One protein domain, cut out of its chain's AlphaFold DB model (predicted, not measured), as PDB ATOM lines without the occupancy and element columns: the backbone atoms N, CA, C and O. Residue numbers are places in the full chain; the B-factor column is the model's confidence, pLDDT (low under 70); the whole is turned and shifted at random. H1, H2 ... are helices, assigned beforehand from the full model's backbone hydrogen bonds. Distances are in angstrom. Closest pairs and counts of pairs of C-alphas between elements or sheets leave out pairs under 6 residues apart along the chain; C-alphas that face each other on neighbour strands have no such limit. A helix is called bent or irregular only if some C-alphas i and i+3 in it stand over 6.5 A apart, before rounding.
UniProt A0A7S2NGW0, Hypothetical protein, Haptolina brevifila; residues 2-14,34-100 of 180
ATOM      1  N   LEU A   2     367.124 279.123 282.413       31.78
ATOM      2  CA  LEU A   2     367.629 278.515 281.157       31.78
ATOM      3  C   LEU A   2     368.002 279.518 280.048       31.78
ATOM      4  O   LEU A   2     368.836 279.225 279.197       31.78
ATOM      5  N   PHE A   3     367.456 280.733 280.111       35.38
ATOM      6  CA  PHE A   3     367.828 281.843 279.226       35.38
ATOM      7  C   PHE A   3     369.311 282.240 279.364       35.38
ATOM      8  O   PHE A   3     369.966 282.575 278.382       35.38
ATOM      9  N   THR A   4     369.876 282.130 280.570       36.28
ATOM     10  CA  THR A   4     371.295 282.418 280.826       36.28
ATOM     11  C   THR A   4     372.216 281.314 280.308       36.28
ATOM     12  O   THR A   4     373.321 281.609 279.869       36.28
ATOM     13  N   THR A   5     371.762 280.058 280.269       39.81
ATOM     14  CA  THR A   5     372.573 278.924 279.794       39.81
ATOM     15  C   THR A   5     372.757 278.947 278.272       39.81
ATOM     16  O   THR A   5     373.863 278.722 277.790       39.81
ATOM     17  N   GLY A   6     371.717 279.320 277.514       40.56
ATOM     18  CA  GLY A   6     371.818 279.514 276.059       40.56
ATOM     19  C   GLY A   6     372.743 280.672 275.664       40.56
ATOM     20  O   GLY A   6     373.505 280.558 274.705       40.56
ATOM     21  N   CYS A   7     372.759 281.751 276.457       41.41
ATOM     22  CA  CYS A   7     373.666 282.882 276.242       41.41
ATOM     23  C   CYS A   7     375.142 282.518 276.470       41.41
ATOM     24  O   CYS A   7     376.013 283.038 275.781       41.41
ATOM     25  N   ILE A   8     375.433 281.611 277.406       45.47
ATOM     26  CA  ILE A   8     376.806 281.165 277.690       45.47
ATOM     27  C   ILE A   8     377.331 280.260 276.564       45.47
ATOM     28  O   ILE A   8     378.482 280.394 276.156       45.47
ATOM     29  N   ILE A   9     376.485 279.392 276.003       48.66
ATOM     30  CA  ILE A   9     376.871 278.497 274.898       48.66
ATOM     31  C   ILE A   9     377.126 279.292 273.609       48.66
ATOM     32  O   ILE A   9     378.106 279.027 272.919       48.66
ATOM     33  N   GLY A  10     376.322 280.316 273.309       43.22
ATOM     34  CA  GLY A  10     376.569 281.173 272.144       43.22
ATOM     35  C   GLY A  10     377.908 281.923 272.212       43.22
ATOM     36  O   GLY A  10     378.540 282.133 271.179       43.22
ATOM     37  N   LEU A  11     378.369 282.297 273.417       44.66
ATOM     38  CA  LEU A  11     379.666 282.955 273.621       44.66
ATOM     39  C   LEU A  11     380.828 281.971 273.437       44.66
ATOM     40  O   LEU A  11     381.906 282.376 273.018       44.66
ATOM     41  N   ALA A  12     380.601 280.683 273.705       45.78
ATOM     42  CA  ALA A  12     381.610 279.636 273.569       45.78
ATOM     43  C   ALA A  12     381.835 279.169 272.116       45.78
ATOM     44  O   ALA A  12     382.852 278.541 271.838       45.78
ATOM     45  N   PHE A  13     380.912 279.468 271.194       43.66
ATOM     46  CA  PHE A  13     380.916 278.935 269.823       43.66
ATOM     47  C   PHE A  13     381.078 279.991 268.720       43.66
ATOM     48  O   PHE A  13     380.693 279.736 267.584       43.66
ATOM     49  N   GLN A  14     381.669 281.160 268.989       44.53
ATOM     50  CA  GLN A  14     382.163 281.986 267.879       44.53
ATOM     51  C   GLN A  14     383.424 281.323 267.301       44.53
ATOM     52  O   GLN A  14     384.445 281.318 267.991       44.53
ATOM     53  N   SER A  34     376.411 292.152 269.789       66.69
ATOM     54  CA  SER A  34     376.058 292.318 268.382       66.69
ATOM     55  C   SER A  34     374.541 292.415 268.256       66.69
ATOM     56  O   SER A  34     373.819 291.634 268.872       66.69
ATOM     57  N   THR A  35     374.027 293.297 267.402       66.62
ATOM     58  CA  THR A  35     372.585 293.407 267.111       66.62
ATOM     59  C   THR A  35     371.958 292.054 266.747       66.62
ATOM     60  O   THR A  35     370.808 291.784 267.078       66.62
ATOM     61  N   ARG A  36     372.738 291.146 266.141       68.56
ATOM     62  CA  ARG A  36     372.305 289.780 265.805       68.56
ATOM     63  C   ARG A  36     372.003 288.921 267.036       68.56
ATOM     64  O   ARG A  36     371.076 288.121 267.006       68.56
ATOM     65  N   TRP A  37     372.738 289.118 268.127       71.25
ATOM     66  CA  TRP A  37     372.474 288.457 269.405       71.25
ATOM     67  C   TRP A  37     371.180 288.949 270.044       71.25
ATOM     68  O   TRP A  37     370.384 288.144 270.524       71.25
ATOM     69  N   ALA A  38     370.932 290.260 269.989       75.44
ATOM     70  CA  ALA A  38     369.689 290.848 270.481       75.44
ATOM     71  C   ALA A  38     368.457 290.257 269.773       75.44
ATOM     72  O   ALA A  38     367.439 290.010 270.414       75.44
ATOM     73  N   LEU A  39     368.571 289.968 268.471       72.50
ATOM     74  CA  LEU A  39     367.508 289.347 267.674       72.50
ATOM     75  C   LEU A  39     367.285 287.858 267.996       72.50
ATOM     76  O   LEU A  39     366.178 287.359 267.811       72.50
ATOM     77  N   ALA A  40     368.289 287.146 268.517       77.31
ATOM     78  CA  ALA A  40     368.157 285.733 268.889       77.31
ATOM     79  C   ALA A  40     367.410 285.522 270.220       77.31
ATOM     80  O   ALA A  40     366.775 284.483 270.420       77.31
ATOM     81  N   MET A  41     367.461 286.507 271.120       80.19
ATOM     82  CA  MET A  41     366.805 286.479 272.432       80.19
ATOM     83  C   MET A  41     365.284 286.250 272.373       80.19
ATOM     84  O   MET A  41     364.803 285.342 273.057       80.19
ATOM     85  N   PRO A  42     364.496 287.001 271.575       81.88
ATOM     86  CA  PRO A  42     363.056 286.768 271.486       81.88
ATOM     87  C   PRO A  42     362.727 285.394 270.893       81.88
ATOM     88  O   PRO A  42     361.799 284.745 271.369       81.88
ATOM     89  N   ILE A  43     363.515 284.909 269.926       80.19
ATOM     90  CA  ILE A  43     363.328 283.577 269.329       80.19
ATOM     91  C   ILE A  43     363.493 282.489 270.399       80.19
ATOM     92  O   ILE A  43     362.641 281.610 270.524       80.19
ATOM     93  N   HIS A  44     364.535 282.585 271.229       84.69
ATOM     94  CA  HIS A  44     364.750 281.648 272.337       84.69
ATOM     95  C   HIS A  44     363.671 281.757 273.418       84.69
ATOM     96  O   HIS A  44     363.218 280.739 273.936       84.69
ATOM     97  N   SER A  45     363.236 282.974 273.748       84.81
ATOM     98  CA  SER A  45     362.162 283.194 274.721       84.81
ATOM     99  C   SER A  45     360.860 282.518 274.281       84.81
ATOM    100  O   SER A  45     360.225 281.815 275.067       84.81
ATOM    101  N   LEU A  46     360.505 282.649 272.999       80.81
ATOM    102  CA  LEU A  46     359.328 282.001 272.422       80.81
ATOM    103  C   LEU A  46     359.472 280.476 272.364       80.81
ATOM    104  O   LEU A  46     358.511 279.771 272.668       80.81
ATOM    105  N   ALA A  47     360.661 279.959 272.037       84.19
ATOM    106  CA  ALA A  47     360.922 278.518 272.003       84.19
ATOM    107  C   ALA A  47     360.725 277.847 273.375       84.19
ATOM    108  O   ALA A  47     360.259 276.712 273.450       84.19
ATOM    109  N   PHE A  48     361.020 278.565 274.462       86.81
ATOM    110  CA  PHE A  48     360.850 278.090 275.837       86.81
ATOM    111  C   PHE A  48     359.585 278.617 276.526       86.81
ATOM    112  O   PHE A  48     359.458 278.568 277.753       86.81
ATOM    113  N   CYS A  49     358.614 279.097 275.749       84.00
ATOM    114  CA  CYS A  49     357.348 279.587 276.270       84.00
ATOM    115  C   CYS A  49     356.393 278.423 276.596       84.00
ATOM    116  O   CYS A  49     355.413 278.179 275.900       84.00
ATOM    117  N   SER A  50     356.688 277.674 277.661       82.94
ATOM    118  CA  SER A  50     355.821 276.598 278.176       82.94
ATOM    119  C   SER A  50     355.030 277.003 279.422       82.94
ATOM    120  O   SER A  50     354.212 276.236 279.922       82.94
ATOM    121  N   GLN A  51     355.277 278.209 279.939       83.12
ATOM    122  CA  GLN A  51     354.829 278.661 281.261       83.12
ATOM    123  C   GLN A  51     353.302 278.637 281.403       83.12
ATOM    124  O   GLN A  51     352.782 278.293 282.460       83.12
ATOM    125  N   PHE A  52     352.592 278.940 280.314       80.88
ATOM    126  CA  PHE A  52     351.132 278.982 280.279       80.88
ATOM    127  C   PHE A  52     350.484 277.596 280.393       80.88
ATOM    128  O   PHE A  52     349.392 277.481 280.934       80.88
ATOM    129  N   GLN A  53     351.168 276.539 279.946       83.44
ATOM    130  CA  GLN A  53     350.634 275.171 279.960       83.44
ATOM    131  C   GLN A  53     350.881 274.452 281.291       83.44
ATOM    132  O   GLN A  53     350.194 273.487 281.616       83.44
ATOM    133  N   VAL A  54     351.840 274.924 282.097       87.31
ATOM    134  CA  VAL A  54     352.173 274.291 283.386       87.31
ATOM    135  C   VAL A  54     350.996 274.354 284.366       87.31
ATOM    136  O   VAL A  54     350.855 273.460 285.198       87.31
ATOM    137  N   HIS A  55     350.141 275.377 284.270       84.94
ATOM    138  CA  HIS A  55     348.986 275.511 285.156       84.94
ATOM    139  C   HIS A  55     347.908 274.455 284.880       84.94
ATOM    140  O   HIS A  55     347.435 273.812 285.814       84.94
ATOM    141  N   GLU A  56     347.575 274.230 283.606       85.69
ATOM    142  CA  GLU A  56     346.633 273.179 283.198       85.69
ATOM    143  C   GLU A  56     347.183 271.794 283.556       85.69
ATOM    144  O   GLU A  56     346.494 271.000 284.191       85.69
ATOM    145  N   LEU A  57     348.473 271.559 283.298       86.19
ATOM    146  CA  LEU A  57     349.141 270.316 283.678       86.19
ATOM    147  C   LEU A  57     349.070 270.058 285.196       86.19
ATOM    148  O   LEU A  57     348.845 268.932 285.633       86.19
ATOM    149  N   ALA A  58     349.219 271.098 286.024       89.44
ATOM    150  CA  ALA A  58     349.083 270.985 287.477       89.44
ATOM    151  C   ALA A  58     347.651 270.648 287.926       89.44
ATOM    152  O   ALA A  58     347.470 269.984 288.953       89.44
ATOM    153  N   ALA A  59     346.648 271.130 287.187       89.12
ATOM    154  CA  ALA A  59     345.242 270.852 287.452       89.12
ATOM    155  C   ALA A  59     344.876 269.398 287.113       89.12
ATOM    156  O   ALA A  59     344.104 268.791 287.854       89.12
ATOM    157  N   GLU A  60     345.478 268.832 286.065       89.69
ATOM    158  CA  GLU A  60     345.288 267.437 285.644       89.69
ATOM    159  C   GLU A  60     345.962 266.418 286.581       89.69
ATOM    160  O   GLU A  60     345.487 265.291 286.723       89.69
ATOM    161  N   LEU A  61     347.049 266.803 287.257       91.44
ATOM    162  CA  LEU A  61     347.804 265.914 288.145       91.44
ATOM    163  C   LEU A  61     347.116 265.682 289.509       91.44
ATOM    164  O   LEU A  61     346.673 266.644 290.162       91.44
ATOM    165  N   PRO A  62     347.127 264.431 290.026       93.25
ATOM    166  CA  PRO A  62     346.685 264.120 291.382       93.25
ATOM    167  C   PRO A  62     347.433 264.951 292.440       93.25
ATOM    168  O   PRO A  62     348.636 265.192 292.298       93.25
ATOM    169  N   PRO A  63     346.794 265.337 293.563       90.44
ATOM    170  CA  PRO A  63     347.421 266.182 294.586       90.44
ATOM    171  C   PRO A  63     348.745 265.636 295.141       90.44
ATOM    172  O   PRO A  63     349.641 266.414 295.468       90.44
ATOM    173  N   ALA A  64     348.879 264.307 295.222       89.00
ATOM    174  CA  ALA A  64     350.091 263.635 295.688       89.00
ATOM    175  C   ALA A  64     351.295 263.850 294.747       89.00
ATOM    176  O   ALA A  64     352.433 263.923 295.210       89.00
ATOM    177  N   GLU A  65     351.046 264.016 293.447       87.94
ATOM    178  CA  GLU A  65     352.070 264.109 292.400       87.94
ATOM    179  C   GLU A  65     352.432 265.558 292.044       87.94
ATOM    180  O   GLU A  65     353.472 265.824 291.448       87.94
ATOM    181  N   ARG A  66     351.660 266.550 292.499       89.81
ATOM    182  CA  ARG A  66     351.967 267.974 292.254       89.81
ATOM    183  C   ARG A  66     353.337 268.407 292.783       89.81
ATOM    184  O   ARG A  66     353.925 269.352 292.265       89.81
ATOM    185  N   ARG A  67     353.877 267.702 293.784       89.31
ATOM    186  CA  ARG A  67     355.220 267.957 294.338       89.31
ATOM    187  C   ARG A  67     356.350 267.626 293.359       89.31
ATOM    188  O   ARG A  67     357.407 268.237 293.465       89.31
ATOM    189  N   VAL A  68     356.138 266.698 292.418       92.44
ATOM    190  CA  VAL A  68     357.152 266.315 291.415       92.44
ATOM    191  C   VAL A  68     357.070 267.142 290.131       92.44
ATOM    192  O   VAL A  68     358.003 267.122 289.330       92.44
ATOM    193  N   LEU A  69     356.000 267.924 289.953       91.00
ATOM    194  CA  LEU A  69     355.790 268.765 288.775       91.00
ATOM    195  C   LEU A  69     356.980 269.694 288.458       91.00
ATOM    196  O   LEU A  69     357.383 269.734 287.294       91.00
ATOM    197  N   PRO A  70     357.617 270.385 289.430       90.12
ATOM    198  CA  PRO A  70     358.786 271.210 289.135       90.12
ATOM    199  C   PRO A  70     359.928 270.389 288.533       90.12
ATOM    200  O   PRO A  70     360.544 270.830 287.566       90.12
ATOM    201  N   THR A  71     360.192 269.189 289.049       91.94
ATOM    202  CA  THR A  71     361.246 268.309 288.533       91.94
ATOM    203  C   THR A  71     360.948 267.877 287.103       91.94
ATOM    204  O   THR A  71     361.827 267.983 286.252       91.94
ATOM    205  N   ILE A  72     359.708 267.470 286.811       91.12
ATOM    206  CA  ILE A  72     359.280 267.084 285.457       91.12
ATOM    207  C   ILE A  72     359.504 268.240 284.477       91.12
ATOM    208  O   ILE A  72     360.110 268.046 283.423       91.12
ATOM    209  N   VAL A  73     359.086 269.455 284.844       91.06
ATOM    210  CA  VAL A  73     359.257 270.647 284.003       91.06
ATOM    211  C   VAL A  73     360.737 270.951 283.765       91.06
ATOM    212  O   VAL A  73     361.124 271.203 282.627       91.06
ATOM    213  N   HIS A  74     361.588 270.891 284.795       89.75
ATOM    214  CA  HIS A  74     363.026 271.141 284.637       89.75
ATOM    215  C   HIS A  74     363.702 270.091 283.750       89.75
ATOM    216  O   HIS A  74     364.516 270.453 282.900       89.75
ATOM    217  N   VAL A  75     363.349 268.811 283.903       93.38
ATOM    218  CA  VAL A  75     363.874 267.723 283.066       93.38
ATOM    219  C   VAL A  75     363.435 267.898 281.612       93.38
ATOM    220  O   VAL A  75     364.277 267.850 280.716       93.38
ATOM    221  N   ALA A  76     362.152 268.176 281.366       91.81
ATOM    222  CA  ALA A  76     361.628 268.407 280.019       91.81
ATOM    223  C   ALA A  76     362.300 269.613 279.345       91.81
ATOM    224  O   ALA A  76     362.712 269.549 278.187       91.81
ATOM    225  N   MET A  77     362.471 270.700 280.095       91.00
ATOM    226  CA  MET A  77     363.114 271.922 279.624       91.00
ATOM    227  C   MET A  77     364.609 271.721 279.336       91.00
ATOM    228  O   MET A  77     365.121 272.212 278.330       91.00
ATOM    229  N   GLY A  78     365.307 270.956 280.182       90.88
ATOM    230  CA  GLY A  78     366.697 270.561 279.960       90.88
ATOM    231  C   GLY A  78     366.861 269.692 278.712       90.88
ATOM    232  O   GLY A  78     367.744 269.954 277.896       90.88
ATOM    233  N   ALA A  79     365.970 268.717 278.509       92.38
ATOM    234  CA  ALA A  79     365.958 267.880 277.312       92.38
ATOM    235  C   ALA A  79     365.694 268.700 276.036       92.38
ATOM    236  O   ALA A  79     366.407 268.544 275.044       92.38
ATOM    237  N   ALA A  80     364.729 269.625 276.069       90.19
ATOM    238  CA  ALA A  80     364.462 270.540 274.959       90.19
ATOM    239  C   ALA A  80     365.673 271.434 274.646       90.19
ATOM    240  O   ALA A  80     366.027 271.616 273.483       90.19
ATOM    241  N   CYS A  81     366.355 271.942 275.677       89.62
ATOM    242  CA  CYS A  81     367.577 272.724 275.518       89.62
ATOM    243  C   CYS A  81     368.696 271.920 274.845       89.62
ATOM    244  O   CYS A  81     369.308 272.414 273.898       89.62
ATOM    245  N   ALA A  82     368.916 270.672 275.268       91.25
ATOM    246  CA  ALA A  82     369.900 269.791 274.647       91.25
ATOM    247  C   ALA A  82     369.573 269.522 273.170       91.25
ATOM    248  O   ALA A  82     370.458 269.619 272.323       91.25
ATOM    249  N   LEU A  83     368.306 269.254 272.839       89.75
ATOM    250  CA  LEU A  83     367.877 269.065 271.451       89.75
ATOM    251  C   LEU A  83     368.096 270.321 270.603       89.75
ATOM    252  O   LEU A  83     368.641 270.216 269.506       89.75
ATOM    253  N   TYR A  84     367.732 271.505 271.103       87.88
ATOM    254  CA  TYR A  84     367.974 272.755 270.377       87.88
ATOM    255  C   TYR A  84     369.462 273.031 270.171       87.88
ATOM    256  O   TYR A  84     369.852 273.414 269.069       87.88
ATOM    257  N   ALA A  85     370.299 272.784 271.180       88.06
ATOM    258  CA  ALA A  85     371.746 272.921 271.054       88.06
ATOM    259  C   ALA A  85     372.322 271.939 270.022       88.06
ATOM    260  O   ALA A  85     373.108 272.348 269.173       88.06
ATOM    261  N   LEU A  86     371.901 270.671 270.045       89.00
ATOM    262  CA  LEU A  86     372.365 269.650 269.102       89.00
ATOM    263  C   LEU A  86     371.953 269.972 267.664       89.00
ATOM    264  O   LEU A  86     372.793 269.939 266.767       89.00
ATOM    265  N   VAL A  87     370.684 270.312 267.434       87.56
ATOM    266  CA  VAL A  87     370.178 270.654 266.096       87.56
ATOM    267  C   VAL A  87     370.812 271.950 265.593       87.56
ATOM    268  O   VAL A  87     371.234 272.009 264.440       87.56
ATOM    269  N   GLY A  88     370.939 272.964 266.452       85.62
ATOM    270  CA  GLY A  88     371.582 274.234 266.117       85.62
ATOM    271  C   GLY A  88     373.064 274.068 265.780       85.62
ATOM    272  O   GLY A  88     373.507 274.547 264.740       85.62
ATOM    273  N   ALA A  89     373.814 273.330 266.603       86.00
ATOM    274  CA  ALA A  89     375.227 273.042 266.359       86.00
ATOM    275  C   ALA A  89     375.421 272.204 265.092       86.00
ATOM    276  O   ALA A  89     376.264 272.536 264.265       86.00
ATOM    277  N   THR A  90     374.613 271.160 264.892       85.81
ATOM    278  CA  THR A  90     374.682 270.319 263.685       85.81
ATOM    279  C   THR A  90     374.359 271.132 262.432       85.81
ATOM    280  O   THR A  90     375.078 271.044 261.440       85.81
ATOM    281  N   GLY A  91     373.321 271.972 262.479       85.19
ATOM    282  CA  GLY A  91     372.984 272.887 261.391       85.19
ATOM    283  C   GLY A  91     374.116 273.869 261.093       85.19
ATOM    284  O   GLY A  91     374.471 274.060 259.934       85.19
ATOM    285  N   TYR A  92     374.744 274.436 262.125       85.06
ATOM    286  CA  TYR A  92     375.879 275.340 261.950       85.06
ATOM    287  C   TYR A  92     377.113 274.632 261.376       85.06
ATOM    288  O   TYR A  92     377.749 275.162 260.474       85.06
ATOM    289  N   VAL A  93     377.430 273.413 261.821       87.81
ATOM    290  CA  VAL A  93     378.547 272.624 261.270       87.81
ATOM    291  C   VAL A  93     378.321 272.285 259.794       87.81
ATOM    292  O   VAL A  93     379.264 272.321 259.008       87.81
ATOM    293  N   LEU A  94     377.084 271.972 259.404       87.19
ATOM    294  CA  LEU A  94     376.753 271.592 258.030       87.19
ATOM    295  C   LEU A  94     376.668 272.788 257.066       87.19
ATOM    296  O   LEU A  94     377.079 272.670 255.915       87.19
ATOM    297  N   LEU A  95     376.112 273.921 257.505       85.19
ATOM    298  CA  LEU A  95     375.821 275.075 256.640       85.19
ATOM    299  C   LEU A  95     376.803 276.247 256.831       85.19
ATOM    300  O   LEU A  95     376.885 277.132 255.973       85.19
ATOM    301  N   GLY A  96     377.530 276.275 257.947       83.94
ATOM    302  CA  GLY A  96     378.400 277.376 258.354       83.94
ATOM    303  C   GLY A  96     377.659 278.710 258.460       83.94
ATOM    304  O   GLY A  96     376.477 278.783 258.801       83.94
ATOM    305  N   ASP A  97     378.349 279.784 258.080       79.62
ATOM    306  CA  ASP A  97     377.818 281.155 258.099       79.62
ATOM    307  C   ASP A  97     376.719 281.421 257.053       79.62
ATOM    308  O   ASP A  97     376.142 282.508 257.016       79.62
ATOM    309  N   ARG A  98     376.411 280.443 256.192       79.94
ATOM    310  CA  ARG A  98     375.365 280.541 255.162       79.94
ATOM    311  C   ARG A  98     374.029 279.949 255.606       79.94
ATOM    312  O   ARG A  98     373.135 279.796 254.775       79.94
ATOM    313  N   ALA A  99     373.881 279.606 256.886       80.94
ATOM    314  CA  ALA A  99     372.639 279.055 257.411       80.94
ATOM    315  C   ALA A  99     371.473 280.058 257.260       80.94
ATOM    316  O   ALA A  99     371.519 281.145 257.844       80.94
ATOM    317  N   PRO A 100     370.416 279.725 256.492       81.50
ATOM    318  CA  PRO A 100     369.240 280.574 256.392       81.50
ATOM    319  C   PRO A 100     368.428 280.530 257.699       81.50
ATOM    320  O   PRO A 100     368.494 279.541 258.433       81.50
TER     321      PRO A 100
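Overview. This is residues 2 to 14 and 34 to 100 of the 180 residues of the protein "Hypothetical protein" of Haptolina brevifila (UniProt A0A7S2NGW0). One long helix, H4, gives a loose rod its length, while H2 and then H3 run back along it in the opposite sense and H1 lies beside H2 and H4. Residues 92 to 98 of H4 stick out free past a kink. The printed part has 80 residues, with four named helices in the order H1, H2, H3, H4 and no named strand; the class is all helix. The whole is loose, with a radius of gyration of the C-alphas of 16.0 A and spans of 50 by 22 by 21 A.

Along the chain. H4, residues 69 to 98, measures 40.6 A from C-alpha 69 at (355.790, 268.765, 288.775) to C-alpha 98 at (375.365, 280.541, 255.162). It has a kink of 62 degrees near residue 92 and is irregular, with C-alphas 94 and 97 9.6 A apart. H3 is residues 53 to 60, 11.0 A. H2, residues 35 to 47, measures 19.5 A and is neither bent nor irregular, but only just: C-alphas 39 and 42 are 6.4 A apart. H1, residues 2 to 12, measures 15.9 A and begins at C-alpha 2 (367.629, 278.515, 281.157).

Arrangement. H4 is near H1, with 11 pairs of C-alphas within 10 A, and near H2, with 5. H3 and H4 are close but not clearly touching, their closest C-alphas those of Ala 58 and Leu 69, 7.2 A apart; they run opposite ways at a shallow tilt of 32 degrees, only just short of steep. H1 and H2 are close but not clearly touching, their closest C-alphas those of Phe 3 and Ser 45, 7.4 A apart; they run opposite ways at a tilt of 38 degrees, only just steep. H3 is apart from H1 and H2. In H1 and H3 every O i to N i+4 pair is within hydrogen-bond range, against 7 of 9 in H2 and 24 of 26 in H4.

Size, cuts and confidence. The C-alphas farthest apart are those of Ala 64 and Arg 98, 50.7 A. Residues 15 to 33 are not printed; C-alphas 14 and 34 are 12.0 A apart across the cut. The link from H2 to H3 is tight and that from H3 to H4 short. The mean pLDDT of the printed part is 78.3, with residues 2 to 14 and 34 to 36 under 70.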